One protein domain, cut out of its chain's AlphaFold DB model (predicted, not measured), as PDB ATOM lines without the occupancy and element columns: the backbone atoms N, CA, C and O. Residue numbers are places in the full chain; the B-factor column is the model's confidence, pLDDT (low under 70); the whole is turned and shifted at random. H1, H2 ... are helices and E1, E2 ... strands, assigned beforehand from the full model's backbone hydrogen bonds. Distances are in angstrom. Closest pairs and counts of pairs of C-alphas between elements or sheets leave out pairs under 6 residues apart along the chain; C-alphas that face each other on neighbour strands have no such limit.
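Overview. This is residues 2 to 64, 99 to 116 and 127 to 142 of the 236 residues of an uncharacterized protein of Aspergillus sydowii CBS 593.65 (UniProt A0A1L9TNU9). Small parts gather round one long helix, H1: a three-strand sheet packs on its residues 7 to 20, short H3 on residues 7 to 14, with H2 near. The printed part has 97 residues, ordered H1 E1 E2 E3 H2 H3, mixed helices and strands. It is compact, radius of gyration of the C-alphas 13.6 A, spanning 42 by 35 by 28 A.

Arrangement. Start at H1, residues 6 to 27, on the antiparallel sheet E1, 47 to 50, E2, 53 to 59, E3, 101 to 103; the closest C-alphas, Leu 12 and Gly 103, are 5.0 A apart. In the hairpin E1 and E2, N 48 and O 55 are within hydrogen-bond range at 2.9 A; between E2 and E3, N 58 and O 102 at 2.8 A. H2, 106 to 114, is near H1, with 5 pairs of C-alphas within 10 A. H1 touches H3, 132 to 140, with residues 7 to 14 alone, at a steep tilt of 57 degrees, the same way; the closest C-alphas, Leu 10 and Pro 132, are 5.4 A apart. In H1, H2 and H3 every O i to N i+4 pair is within hydrogen-bond range.

Along the chain. Find C-alpha 6 at (-11.278, 9.339, 6.695); H1 runs 31.2 A from it. E2 spans 18.4 A. H3 ends at C-alpha 140, (-6.645, -8.248, 7.327).

Size, cuts and confidence. Residues 65 to 98 and 117 to 126 are cut out, with C-alpha gaps of 9.3 A and 15.0 A. The link H1 to E1 is long. Look for pLDDT under 70 at residues 2, 32 to 43, 62 to 64 and 114 to 116.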
ATOM      1  N   PRO A   2     -15.464  14.048  -0.527       62.66
ATOM      2  CA  PRO A   2     -14.165  14.377   0.070       62.66
ATOM      3  C   PRO A   2     -14.294  15.081   1.433       62.66
ATOM      4  O   PRO A   2     -13.413  14.916   2.266       62.66
ATOM      5  N   GLU A   3     -15.421  15.759   1.679       77.50
ATOM      6  CA  GLU A   3     -15.703  16.532   2.904       77.50
ATOM      7  C   GLU A   3     -15.762  15.701   4.196       77.50
ATOM      8  O   GLU A   3     -15.581  16.223   5.291       77.50
ATOM      9  N   GLN A   4     -16.020  14.394   4.093       83.12
ATOM     10  CA  GLN A   4     -16.108  13.522   5.263       83.12
ATOM     11  C   GLN A   4     -14.704  13.100   5.734       83.12
ATOM     12  O   GLN A   4     -13.854  12.717   4.913       83.12
ATOM     13  N   PRO A   5     -14.442  13.064   7.053       85.69
ATOM     14  CA  PRO A   5     -13.166  12.581   7.568       85.69
ATOM     15  C   PRO A   5     -12.933  11.118   7.174       85.69
ATOM     16  O   PRO A   5     -13.871  10.366   6.904       85.69
ATOM     17  N   ILE A   6     -11.668  10.688   7.151       84.06
ATOM     18  CA  ILE A   6     -11.278   9.339   6.695       84.06
ATOM     19  C   ILE A   6     -12.046   8.247   7.451       84.06
ATOM     20  O   ILE A   6     -12.535   7.301   6.840       84.06
ATOM     21  N   SER A   7     -12.203   8.394   8.767       84.75
ATOM     22  CA  SER A   7     -12.948   7.440   9.595       84.75
ATOM     23  C   SER A   7     -14.416   7.316   9.171       84.75
ATOM     24  O   SER A   7     -14.929   6.202   9.080       84.75
ATOM     25  N   SER A   8     -15.066   8.432   8.835       87.00
ATOM     26  CA  SER A   8     -16.431   8.426   8.308       87.00
ATOM     27  C   SER A   8     -16.497   7.770   6.928       87.00
ATOM     28  O   SER A   8     -17.316   6.883   6.701       87.00
ATOM     29  N   ARG A   9     -15.572   8.112   6.023       88.44
ATOM     30  CA  ARG A   9     -15.501   7.491   4.691       88.44
ATOM     31  C   ARG A   9     -15.341   5.972   4.765       88.44
ATOM     32  O   ARG A   9     -16.015   5.260   4.027       88.44
ATOM     33  N   LEU A  10     -14.495   5.477   5.668       87.88
ATOM     34  CA  LEU A  10     -14.303   4.040   5.886       87.88
ATOM     35  C   LEU A  10     -15.553   3.368   6.467       87.88
ATOM     36  O   LEU A  10     -15.892   2.263   6.053       87.88
ATOM     37  N   SER A  11     -16.253   4.040   7.381       89.12
ATOM     38  CA  SER A  11     -17.530   3.558   7.911       89.12
ATOM     39  C   SER A  11     -18.586   3.397   6.816       89.12
ATOM     40  O   SER A  11     -19.184   2.331   6.674       89.12
ATOM     41  N   LEU A  12     -18.775   4.439   6.002       90.06
ATOM     42  CA  LEU A  12     -19.738   4.431   4.903       90.06
ATOM     43  C   LEU A  12     -19.369   3.387   3.844       90.06
ATOM     44  O   LEU A  12     -20.237   2.660   3.370       90.06
ATOM     45  N   ALA A  13     -18.082   3.262   3.508       89.25
ATOM     46  CA  ALA A  13     -17.606   2.231   2.590       89.25
ATOM     47  C   ALA A  13     -17.930   0.822   3.107       89.25
ATOM     48  O   ALA A  13     -18.410  -0.014   2.345       89.25
ATOM     49  N   GLN A  14     -17.730   0.572   4.404       89.50
ATOM     50  CA  GLN A  14     -18.061  -0.711   5.016       89.50
ATOM     51  C   GLN A  14     -19.563  -1.004   4.968       89.50
ATOM     52  O   GLN A  14     -19.941  -2.138   4.680       89.50
ATOM     53  N   ALA A  15     -20.409   0.006   5.190       89.69
ATOM     54  CA  ALA A  15     -21.858  -0.137   5.065       89.69
ATOM     55  C   ALA A  15     -22.259  -0.567   3.644       89.69
ATOM     56  O   ALA A  15     -22.960  -1.563   3.469       89.69
ATOM     57  N   VAL A  16     -21.722   0.109   2.621       90.75
ATOM     58  CA  VAL A  16     -21.975  -0.229   1.210       90.75
ATOM     59  C   VAL A  16     -21.484  -1.637   0.867       90.75
ATOM     60  O   VAL A  16     -22.194  -2.399   0.216       90.75
ATOM     61  N   VAL A  17     -20.279  -2.014   1.306       89.06
ATOM     62  CA  VAL A  17     -19.715  -3.353   1.059       89.06
ATOM     63  C   VAL A  17     -20.546  -4.440   1.740       89.06
ATOM     64  O   VAL A  17     -20.827  -5.465   1.119       89.06
ATOM     65  N   SER A  18     -20.971  -4.213   2.985       87.25
ATOM     66  CA  SER A  18     -21.833  -5.128   3.742       87.25
ATOM     67  C   SER A  18     -23.167  -5.352   3.024       87.25
ATOM     68  O   SER A  18     -23.545  -6.499   2.771       87.25
ATOM     69  N   ALA A  19     -23.828  -4.270   2.603       87.75
ATOM     70  CA  ALA A  19     -25.071  -4.330   1.838       87.75
ATOM     71  C   ALA A  19     -24.881  -5.046   0.489       87.75
ATOM     72  O   ALA A  19     -25.639  -5.957   0.154       87.75
ATOM     73  N   ASN A  20     -23.833  -4.707  -0.271       89.12
ATOM     74  CA  ASN A  20     -23.513  -5.346  -1.555       89.12
ATOM     75  C   ASN A  20     -23.271  -6.852  -1.410       89.12
ATOM     76  O   ASN A  20     -23.780  -7.641  -2.209       89.12
ATOM     77  N   SER A  21     -22.500  -7.239  -0.391       86.50
ATOM     78  CA  SER A  21     -22.191  -8.635  -0.091       86.50
ATOM     79  C   SER A  21     -23.470  -9.435   0.157       86.50
ATOM     80  O   SER A  21     -23.663 -10.489  -0.445       86.50
ATOM     81  N   ARG A  22     -24.404  -8.893   0.946       84.75
ATOM     82  CA  ARG A  22     -25.692  -9.546   1.226       84.75
ATOM     83  C   ARG A  22     -26.606  -9.612   0.020       84.75
ATOM     84  O   ARG A  22     -27.098 -10.690  -0.291       84.75
ATOM     85  N   SER A  23     -26.782  -8.509  -0.716       87.62
ATOM     86  CA  SER A  23     -27.570  -8.533  -1.958       87.62
ATOM     87  C   SER A  23     -27.058  -9.624  -2.901       87.62
ATOM     88  O   SER A  23     -27.836 -10.318  -3.555       87.62
ATOM     89  N   LYS A  24     -25.732  -9.805  -2.951       87.19
ATOM     90  CA  LYS A  24     -25.120 -10.851  -3.758       87.19
ATOM     91  C   LYS A  24     -25.316 -12.249  -3.161       87.19
ATOM     92  O   LYS A  24     -25.611 -13.157  -3.932       87.19
ATOM     93  N   ALA A  25     -25.220 -12.427  -1.845       86.44
ATOM     94  CA  ALA A  25     -25.516 -13.694  -1.175       86.44
ATOM     95  C   ALA A  25     -26.970 -14.147  -1.412       86.44
ATOM     96  O   ALA A  25     -27.196 -15.299  -1.779       86.44
ATOM     97  N   VAL A  26     -27.938 -13.229  -1.309       87.00
ATOM     98  CA  VAL A  26     -29.355 -13.476  -1.632       87.00
ATOM     99  C   VAL A  26     -29.521 -13.841  -3.109       87.00
ATOM    100  O   VAL A  26     -30.140 -14.851  -3.431       87.00
ATOM    101  N   SER A  27     -28.893 -13.091  -4.023       86.31
ATOM    102  CA  SER A  27     -28.912 -13.400  -5.463       86.31
ATOM    103  C   SER A  27     -28.301 -14.766  -5.803       86.31
ATOM    104  O   SER A  27     -28.647 -15.337  -6.836       86.31
ATOM    105  N   LEU A  28     -27.383 -15.273  -4.976       85.31
ATOM    106  CA  LEU A  28     -26.776 -16.597  -5.119       85.31
ATOM    107  C   LEU A  28     -27.561 -17.702  -4.388       85.31
ATOM    108  O   LEU A  28     -27.167 -18.861  -4.475       85.31
ATOM    109  N   GLY A  29     -28.642 -17.368  -3.675       85.19
ATOM    110  CA  GLY A  29     -29.429 -18.317  -2.883       85.19
ATOM    111  C   GLY A  29     -28.730 -18.809  -1.610       85.19
ATOM    112  O   GLY A  29     -29.127 -19.830  -1.056       85.19
ATOM    113  N   LEU A  30     -27.680 -18.113  -1.157       82.75
ATOM    114  CA  LEU A  30     -26.926 -18.449   0.057       82.75
ATOM    115  C   LEU A  30     -27.614 -17.968   1.333       82.75
ATOM    116  O   LEU A  30     -27.519 -18.613   2.373       82.75
ATOM    117  N   GLU A  31     -28.300 -16.833   1.250       80.25
ATOM    118  CA  GLU A  31     -29.131 -16.305   2.325       80.25
ATOM    119  C   GLU A  31     -30.592 -16.334   1.873       80.25
ATOM    120  O   GLU A  31     -30.916 -15.950   0.748       80.25
ATOM    121  N   SER A  32     -31.471 -16.807   2.757       66.19
ATOM    122  CA  SER A  32     -32.921 -16.741   2.577       66.19
ATOM    123  C   SER A  32     -33.481 -15.711   3.555       66.19
ATOM    124  O   SER A  32     -33.290 -15.822   4.764       66.19
ATOM    125  N   GLY A  33     -34.121 -14.668   3.028       65.50
ATOM    126  CA  GLY A  33     -34.700 -13.591   3.829       65.50
ATOM    127  C   GLY A  33     -34.765 -12.270   3.072       65.50
ATOM    128  O   GLY A  33     -34.003 -12.052   2.130       65.50
ATOM    129  N   GLN A  34     -35.684 -11.398   3.487       62.31
ATOM    130  CA  GLN A  34     -35.721 -10.009   3.032       62.31
ATOM    131  C   GLN A  34     -34.553  -9.236   3.656       62.31
ATOM    132  O   GLN A  34     -34.184  -9.459   4.819       62.31
ATOM    133  N   LEU A  35     -33.959  -8.337   2.869       64.56
ATOM    134  CA  LEU A  35     -32.883  -7.467   3.342       64.56
ATOM    135  C   LEU A  35     -33.422  -6.570   4.465       64.56
ATOM    136  O   LEU A  35     -34.559  -6.106   4.386       64.56
ATOM    137  N   ALA A  36     -32.624  -6.266   5.495       60.59
ATOM    138  CA  ALA A  36     -33.065  -5.335   6.543       60.59
ATOM    139  C   ALA A  36     -33.479  -3.957   5.976       60.59
ATOM    140  O   ALA A  36     -34.346  -3.289   6.534       60.59
ATOM    141  N   GLU A  37     -32.902  -3.549   4.843       61.25
ATOM    142  CA  GLU A  37     -33.297  -2.340   4.110       61.25
ATOM    143  C   GLU A  37     -34.733  -2.421   3.554       61.25
ATOM    144  O   GLU A  37     -35.452  -1.424   3.602       61.25
ATOM    145  N   GLU A  38     -35.166  -3.600   3.092       61.53
ATOM    146  CA  GLU A  38     -36.515  -3.863   2.559       61.53
ATOM    147  C   GLU A  38     -37.552  -4.060   3.673       61.53
ATOM    148  O   GLU A  38     -38.704  -3.663   3.533       61.53
ATOM    149  N   GLU A  39     -37.131  -4.612   4.811       60.97
ATOM    150  CA  GLU A  39     -37.948  -4.758   6.021       60.97
ATOM    151  C   GLU A  39     -38.014  -3.476   6.870       60.97
ATOM    152  O   GLU A  39     -38.391  -3.524   8.041       60.97
ATOM    153  N   VAL A  40     -37.674  -2.314   6.300       64.81
ATOM    154  CA  VAL A  40     -37.956  -1.016   6.935       64.81
ATOM    155  C   VAL A  40     -37.122  -0.784   8.223       64.81
ATOM    156  O   VAL A  40     -37.399   0.079   9.056       64.81
ATOM    157  N   TRP A  41     -36.005  -1.501   8.390       63.31
ATOM    158  CA  TRP A  41     -35.144  -1.339   9.564       63.31
ATOM    159  C   TRP A  41     -34.365  -0.031   9.518       63.31
ATOM    160  O   TRP A  41     -33.583   0.196   8.598       63.31
ATOM    161  N   GLY A  42     -34.524   0.796  10.555       62.69
ATOM    162  CA  GLY A  42     -33.851   2.092  10.688       62.69
ATOM    163  C   GLY A  42     -34.655   3.283  10.158       62.69
ATOM    164  O   GLY A  42     -34.058   4.315   9.839       62.69
ATOM    165  N   GLU A  43     -35.983   3.165  10.041       68.38
ATOM    166  CA  GLU A  43     -36.868   4.311   9.802       68.38
ATOM    167  C   GLU A  43     -36.591   5.481  10.756       68.38
ATOM    168  O   GLU A  43     -36.279   5.298  11.933       68.38
ATOM    169  N   GLY A  44     -36.658   6.698  10.213       75.19
ATOM    170  CA  GLY A  44     -36.350   7.939  10.929       75.19
ATOM    171  C   GLY A  44     -34.861   8.297  11.002       75.19
ATOM    172  O   GLY A  44     -34.538   9.432  11.349       75.19
ATOM    173  N   GLN A  45     -33.949   7.387  10.643       82.75
ATOM    174  CA  GLN A  45     -32.525   7.718  10.523       82.75
ATOM    175  C   GLN A  45     -32.245   8.450   9.203       82.75
ATOM    176  O   GLN A  45     -32.845   8.104   8.180       82.75
ATOM    177  N   PRO A  46     -31.328   9.435   9.189       85.44
ATOM    178  CA  PRO A  46     -30.928  10.094   7.955       85.44
ATOM    179  C   PRO A  46     -30.287   9.092   6.989       85.44
ATOM    180  O   PRO A  46     -29.616   8.145   7.399       85.44
ATOM    181  N   VAL A  47     -30.496   9.313   5.693       87.94
ATOM    182  CA  VAL A  47     -30.005   8.449   4.614       87.94
ATOM    183  C   VAL A  47     -29.073   9.250   3.718       87.94
ATOM    184  O   VAL A  47     -29.349  10.407   3.401       87.94
ATOM    185  N   VAL A  48     -27.961   8.638   3.318       89.31
ATOM    186  CA  VAL A  48     -27.017   9.200   2.351       89.31
ATOM    187  C   VAL A  48     -26.774   8.188   1.246       89.31
ATOM    188  O   VAL A  48     -26.480   7.025   1.516       89.31
ATOM    189  N   THR A  49     -26.838   8.641  -0.002       89.94
ATOM    190  CA  THR A  49     -26.549   7.798  -1.160       89.94
ATOM    191  C   THR A  49     -25.044   7.758  -1.434       89.94
ATOM    192  O   THR A  49     -24.410   8.779  -1.711       89.94
ATOM    193  N   VAL A  50     -24.458   6.563  -1.391       88.62
ATOM    194  CA  VAL A  50     -23.044   6.300  -1.673       88.62
ATOM    195  C   VAL A  50     -22.962   5.265  -2.788       88.62
ATOM    196  O   VAL A  50     -23.454   4.154  -2.638       88.62
ATOM    197  N   LEU A  51     -22.346   5.617  -3.922       85.94
ATOM    198  CA  LEU A  51     -22.221   4.728  -5.095       85.94
ATOM    199  C   LEU A  51     -23.572   4.154  -5.581       85.94
ATOM    200  O   LEU A  51     -23.658   2.992  -5.968       85.94
ATOM    201  N   GLY A  52     -24.635   4.967  -5.537       84.75
ATOM    202  CA  GLY A  52     -25.986   4.555  -5.943       84.75
ATOM    203  C   GLY A  52     -26.703   3.641  -4.944       84.75
ATOM    204  O   GLY A  52     -27.710   3.037  -5.299       84.75
ATOM    205  N   ARG A  53     -26.185   3.516  -3.715       86.56
ATOM    206  CA  ARG A  53     -26.785   2.759  -2.609       86.56
ATOM    207  C   ARG A  53     -27.160   3.689  -1.470       86.56
ATOM    208  O   ARG A  53     -26.345   4.520  -1.073       86.56
ATOM    209  N   ASP A  54     -28.350   3.508  -0.919       89.19
ATOM    210  CA  ASP A  54     -28.834   4.284   0.215       89.19
ATOM    211  C   ASP A  54     -28.328   3.689   1.528       89.19
ATOM    212  O   ASP A  54     -28.627   2.552   1.879       89.19
ATOM    213  N   VAL A  55     -27.532   4.466   2.260       89.94
ATOM    214  CA  VAL A  55     -26.938   4.063   3.536       89.94
ATOM    215  C   VAL A  55     -27.575   4.872   4.654       89.94
ATOM    216  O   VAL A  55     -27.558   6.103   4.624       89.94
ATOM    217  N   ARG A  56     -28.101   4.193   5.676       89.88
ATOM    218  CA  ARG A  56     -28.581   4.852   6.898       89.88
ATOM    219  C   ARG A  56     -27.394   5.305   7.736       89.88
ATOM    220  O   ARG A  56     -26.467   4.527   7.962       89.88
ATOM    221  N   VAL A  57     -27.419   6.550   8.197       90.50
ATOM    222  CA  VAL A  57     -26.285   7.169   8.885       90.50
ATOM    223  C   VAL A  57     -26.654   7.738  10.247       90.50
ATOM    224  O   VAL A  57     -27.802   8.072  10.515       90.50
ATOM    225  N   LEU A  58     -25.647   7.884  11.101       88.94
ATOM    226  CA  LEU A  58     -25.723   8.569  12.384       88.94
ATOM    227  C   LEU A  58     -24.700   9.710  12.407       88.94
ATOM    228  O   LEU A  58     -23.547   9.519  12.012       88.94
ATOM    229  N   LYS A  59     -25.111  10.896  12.867       86.25
ATOM    230  CA  LYS A  59     -24.206  12.043  13.030       86.25
ATOM    231  C   LYS A  59     -23.259  11.819  14.210       86.25
ATOM    232  O   LYS A  59     -23.666  11.319  15.254       86.25
ATOM    233  N   ARG A  60     -22.013  12.252  14.048       82.25
ATOM    234  CA  ARG A  60     -20.989  12.294  15.095       82.25
ATOM    235  C   ARG A  60     -20.928  13.700  15.651       82.25
ATOM    236  O   ARG A  60     -20.453  14.604  14.969       82.25
ATOM    237  N   TRP A  61     -21.455  13.879  16.852       70.25
ATOM    238  CA  TRP A  61     -21.474  15.186  17.505       70.25
ATOM    239  C   TRP A  61     -20.152  15.515  18.209       70.25
ATOM    240  O   TRP A  61     -19.844  16.671  18.456       70.25
ATOM    241  N   ASP A  62     -19.359  14.488  18.496       63.03
ATOM    242  CA  ASP A  62     -18.126  14.509  19.281       63.03
ATOM    243  C   ASP A  62     -16.846  14.608  18.434       63.03
ATOM    244  O   ASP A  62     -15.749  14.567  18.978       63.03
ATOM    245  N   TYR A  63     -16.956  14.705  17.105       63.53
ATOM    246  CA  TYR A  63     -15.789  14.769  16.227       63.53
ATOM    247  C   TYR A  63     -15.513  16.202  15.784       63.53
ATOM    248  O   TYR A  63     -16.238  16.738  14.946       63.53
ATOM    249  N   ASP A  64     -14.420  16.784  16.281       62.81
ATOM    250  CA  ASP A  64     -13.852  18.014  15.736       62.81
ATOM    251  C   ASP A  64     -12.803  17.656  14.663       62.81
ATOM    252  O   ASP A  64     -11.754  17.089  14.985       62.81
ATOM    253  N   PRO A  99     -21.600  17.448   9.016       79.12
ATOM    254  CA  PRO A  99     -21.221  16.728  10.221       79.12
ATOM    255  C   PRO A  99     -20.689  15.334   9.853       79.12
ATOM    256  O   PRO A  99     -21.228  14.697   8.939       79.12
ATOM    257  N   PRO A 100     -19.647  14.843  10.537       86.19
ATOM    258  CA  PRO A 100     -19.103  13.520  10.283       86.19
ATOM    259  C   PRO A 100     -20.140  12.423  10.523       86.19
ATOM    260  O   PRO A 100     -20.939  12.502  11.456       86.19
ATOM    261  N   LEU A 101     -20.110  11.379   9.696       88.69
ATOM    262  CA  LEU A 101     -21.148  10.345   9.683       88.69
ATOM    263  C   LEU A 101     -20.611   8.953  10.037       88.69
ATOM    264  O   LEU A 101     -19.492   8.593   9.668       88.69
ATOM    265  N   TRP A 102     -21.436   8.146  10.696       88.69
ATOM    266  CA  TRP A 102     -21.282   6.695  10.825       88.69
ATOM    267  C   TRP A 102     -22.345   5.993   9.988       88.69
ATOM    268  O   TRP A 102     -23.507   6.370  10.063       88.69
ATOM    269  N   GLY A 103     -21.981   4.953   9.241       89.19
ATOM    270  CA  GLY A 103     -22.953   4.023   8.668       89.19
ATOM    271  C   GLY A 103     -23.552   3.141   9.762       89.19
ATOM    272  O   GLY A 103     -22.813   2.570  10.566       89.19
ATOM    273  N   ILE A 104     -24.876   3.037   9.799       89.31
ATOM    274  CA  ILE A 104     -25.609   2.168  10.727       89.31
ATOM    275  C   ILE A 104     -25.623   0.748  10.161       89.31
ATOM    276  O   ILE A 104     -25.932   0.545   8.988       89.31
ATOM    277  N   ASP A 105     -25.334  -0.238  11.006       88.88
ATOM    278  CA  ASP A 105     -25.475  -1.650  10.660       88.88
ATOM    279  C   ASP A 105     -26.929  -2.085  10.918       88.88
ATOM    280  O   ASP A 105     -27.299  -2.527  12.011       88.88
ATOM    281  N   THR A 106     -27.782  -1.916   9.904       85.75
ATOM    282  CA  THR A 106     -29.221  -2.257   9.946       85.75
ATOM    283  C   THR A 106     -29.467  -3.731  10.261       85.75
ATOM    284  O   THR A 106     -30.509  -4.113  10.789       85.75
ATOM    285  N   GLU A 107     -28.475  -4.568  10.007       82.38
ATOM    286  CA  GLU A 107     -28.549  -6.008  10.122       82.38
ATOM    287  C   GLU A 107     -28.116  -6.520  11.494       82.38
ATOM    288  O   GLU A 107     -28.712  -7.457  12.037       82.38
ATOM    289  N   ALA A 108     -27.097  -5.901  12.086       84.38
ATOM    290  CA  ALA A 108     -26.828  -6.047  13.508       84.38
ATOM    291  C   ALA A 108     -28.007  -5.507  14.332       84.38
ATOM    292  O   ALA A 108     -28.371  -6.111  15.341       84.38
ATOM    293  N   LEU A 109     -28.658  -4.433  13.868       82.25
ATOM    294  CA  LEU A 109     -29.859  -3.887  14.500       82.25
ATOM    295  C   LEU A 109     -31.038  -4.870  14.434       82.25
ATOM    296  O   LEU A 109     -31.656  -5.138  15.466       82.25
ATOM    297  N   LYS A 110     -31.295  -5.470  13.261       81.50
ATOM    298  CA  LYS A 110     -32.285  -6.546  13.078       81.50
ATOM    299  C   LYS A 110     -32.015  -7.726  14.011       81.50
ATOM    300  O   LYS A 110     -32.910  -8.153  14.738       81.50
ATOM    301  N   ARG A 111     -30.764  -8.205  14.073       80.25
ATOM    302  CA  ARG A 111     -30.363  -9.311  14.966       80.25
ATOM    303  C   ARG A 111     -30.612  -8.979  16.436       80.25
ATOM    304  O   ARG A 111     -31.288  -9.752  17.108       80.25
ATOM    305  N   ALA A 112     -30.139  -7.823  16.900       77.31
ATOM    306  CA  ALA A 112     -30.273  -7.389  18.291       77.31
ATOM    307  C   ALA A 112     -31.737  -7.251  18.742       77.31
ATOM    308  O   ALA A 112     -32.053  -7.466  19.911       77.31
ATOM    309  N   GLN A 113     -32.641  -6.897  17.827       70.94
ATOM    310  CA  GLN A 113     -34.066  -6.803  18.132       70.94
ATOM    311  C   GLN A 113     -34.801  -8.139  17.988       70.94
ATOM    312  O   GLN A 113     -35.696  -8.407  18.784       70.94
ATOM    313  N   SER A 114     -34.395  -9.005  17.054       69.44
ATOM    314  CA  SER A 114     -34.944 -10.363  16.923       69.44
ATOM    315  C   SER A 114     -34.586 -11.273  18.107       69.44
ATOM    316  O   SER A 114     -35.351 -12.167  18.450       69.44
ATOM    317  N   SER A 115     -33.465 -11.007  18.791       62.28
ATOM    318  CA  SER A 115     -33.050 -11.701  20.016       62.28
ATOM    319  C   SER A 115     -33.710 -11.169  21.296       62.28
ATOM    320  O   SER A 115     -33.296 -11.536  22.395       62.28
ATOM    321  N   ARG A 116     -34.718 -10.287  21.199       58.94
ATOM    322  CA  ARG A 116     -35.467  -9.785  22.363       58.94
ATOM    323  C   ARG A 116     -36.487 -10.818  22.848       58.94
ATOM    324  O   ARG A 116     -37.686 -10.650  22.661       58.94
ATOM    325  N   LEU A 127     -26.579   2.139  19.228       80.19
ATOM    326  CA  LEU A 127     -26.945   1.740  17.868       80.19
ATOM    327  C   LEU A 127     -25.731   1.074  17.202       80.19
ATOM    328  O   LEU A 127     -24.632   1.629  17.265       80.19
ATOM    329  N   PRO A 128     -25.896  -0.099  16.570       86.88
ATOM    330  CA  PRO A 128     -24.783  -0.768  15.923       86.88
ATOM    331  C   PRO A 128     -24.339   0.046  14.705       86.88
ATOM    332  O   PRO A 128     -25.131   0.367  13.818       86.88
ATOM    333  N   ILE A 129     -23.056   0.394  14.684       89.31
ATOM    334  CA  ILE A 129     -22.427   1.207  13.643       89.31
ATOM    335  C   ILE A 129     -21.259   0.457  13.008       89.31
ATOM    336  O   ILE A 129     -20.552  -0.315  13.661       89.31
ATOM    337  N   HIS A 130     -21.000   0.736  11.736       87.56
ATOM    338  CA  HIS A 130     -19.823   0.240  11.041       87.56
ATOM    339  C   HIS A 130     -18.584   1.040  11.445       87.56
ATOM    340  O   HIS A 130     -18.384   2.164  10.986       87.56
ATOM    341  N   THR A 131     -17.718   0.467  12.278       85.00
ATOM    342  CA  THR A 131     -16.460   1.115  12.681       85.00
ATOM    343  C   THR A 131     -15.344   0.883  11.655       85.00
ATOM    344  O   THR A 131     -15.338  -0.149  10.977       85.00
ATOM    345  N   PRO A 132     -14.330   1.761  11.550       78.19
ATOM    346  CA  PRO A 132     -13.230   1.590  10.609       78.19
ATOM    347  C   PRO A 132     -12.343   0.408  11.023       78.19
ATOM    348  O   PRO A 132     -11.747  -0.250  10.173       78.19
ATOM    349  N   GLN A 133     -12.291   0.092  12.325       82.75
ATOM    350  CA  GLN A 133     -11.617  -1.095  12.843       82.75
ATOM    351  C   GLN A 133     -12.258  -2.377  12.307       82.75
ATOM    352  O   GLN A 133     -11.526  -3.283  11.920       82.75
ATOM    353  N   SER A 134     -13.591  -2.451  12.218       77.81
ATOM    354  CA  SER A 134     -14.270  -3.628  11.658       77.81
ATOM    355  C   SER A 134     -13.880  -3.876  10.194       77.81
ATOM    356  O   SER A 134     -13.529  -5.000   9.833       77.81
ATOM    357  N   ALA A 135     -13.819  -2.813   9.384       78.25
ATOM    358  CA  ALA A 135     -13.382  -2.875   7.990       78.25
ATOM    359  C   ALA A 135     -11.915  -3.316   7.871       78.25
ATOM    360  O   ALA A 135     -11.581  -4.198   7.080       78.25
ATOM    361  N   ARG A 136     -11.032  -2.752   8.709       83.62
ATOM    362  CA  ARG A 136      -9.619  -3.151   8.764       83.62
ATOM    363  C   ARG A 136      -9.475  -4.631   9.107       83.62
ATOM    364  O   ARG A 136      -8.750  -5.336   8.412       83.62
ATOM    365  N   SER A 137     -10.150  -5.096  10.155       84.12
ATOM    366  CA  SER A 137     -10.108  -6.496  10.578       84.12
ATOM    367  C   SER A 137     -10.601  -7.425   9.471       84.12
ATOM    368  O   SER A 137      -9.963  -8.441   9.209       84.12
ATOM    369  N   TYR A 138     -11.678  -7.048   8.770       80.94
ATOM    370  CA  TYR A 138     -12.208  -7.808   7.638       80.94
ATOM    371  C   TYR A 138     -11.184  -7.957   6.504       80.94
ATOM    372  O   TYR A 138     -10.936  -9.066   6.031       80.94
ATOM    373  N   LEU A 139     -10.517  -6.867   6.118       82.81
ATOM    374  CA  LEU A 139      -9.472  -6.905   5.091       82.81
ATOM    375  C   LEU A 139      -8.262  -7.734   5.537       82.81
ATOM    376  O   LEU A 139      -7.749  -8.548   4.768       82.81
ATOM    377  N   LEU A 140      -7.833  -7.580   6.793       87.44
ATOM    378  CA  LEU A 140      -6.645  -8.248   7.327       87.44
ATOM    379  C   LEU A 140      -6.768  -9.785   7.320       87.44
ATOM    380  O   LEU A 140      -5.767 -10.492   7.227       87.44
ATOM    381  N   ILE A 141      -7.990 -10.324   7.387       85.19
ATOM    382  CA  ILE A 141      -8.262 -11.773   7.314       85.19
ATOM    383  C   ILE A 141      -7.856 -12.383   5.957       85.19
ATOM    384  O   ILE A 141      -7.660 -13.602   5.866       85.19
ATOM    385  N   SER A 142      -7.719 -11.568   4.911       84.56
ATOM    386  CA  SER A 142      -7.396 -12.032   3.556       84.56
ATOM    387  C   SER A 142      -5.893 -12.185   3.300       84.56
ATOM    388  O   SER A 142      -5.506 -12.939   2.414       84.56
TER     389      SER A 142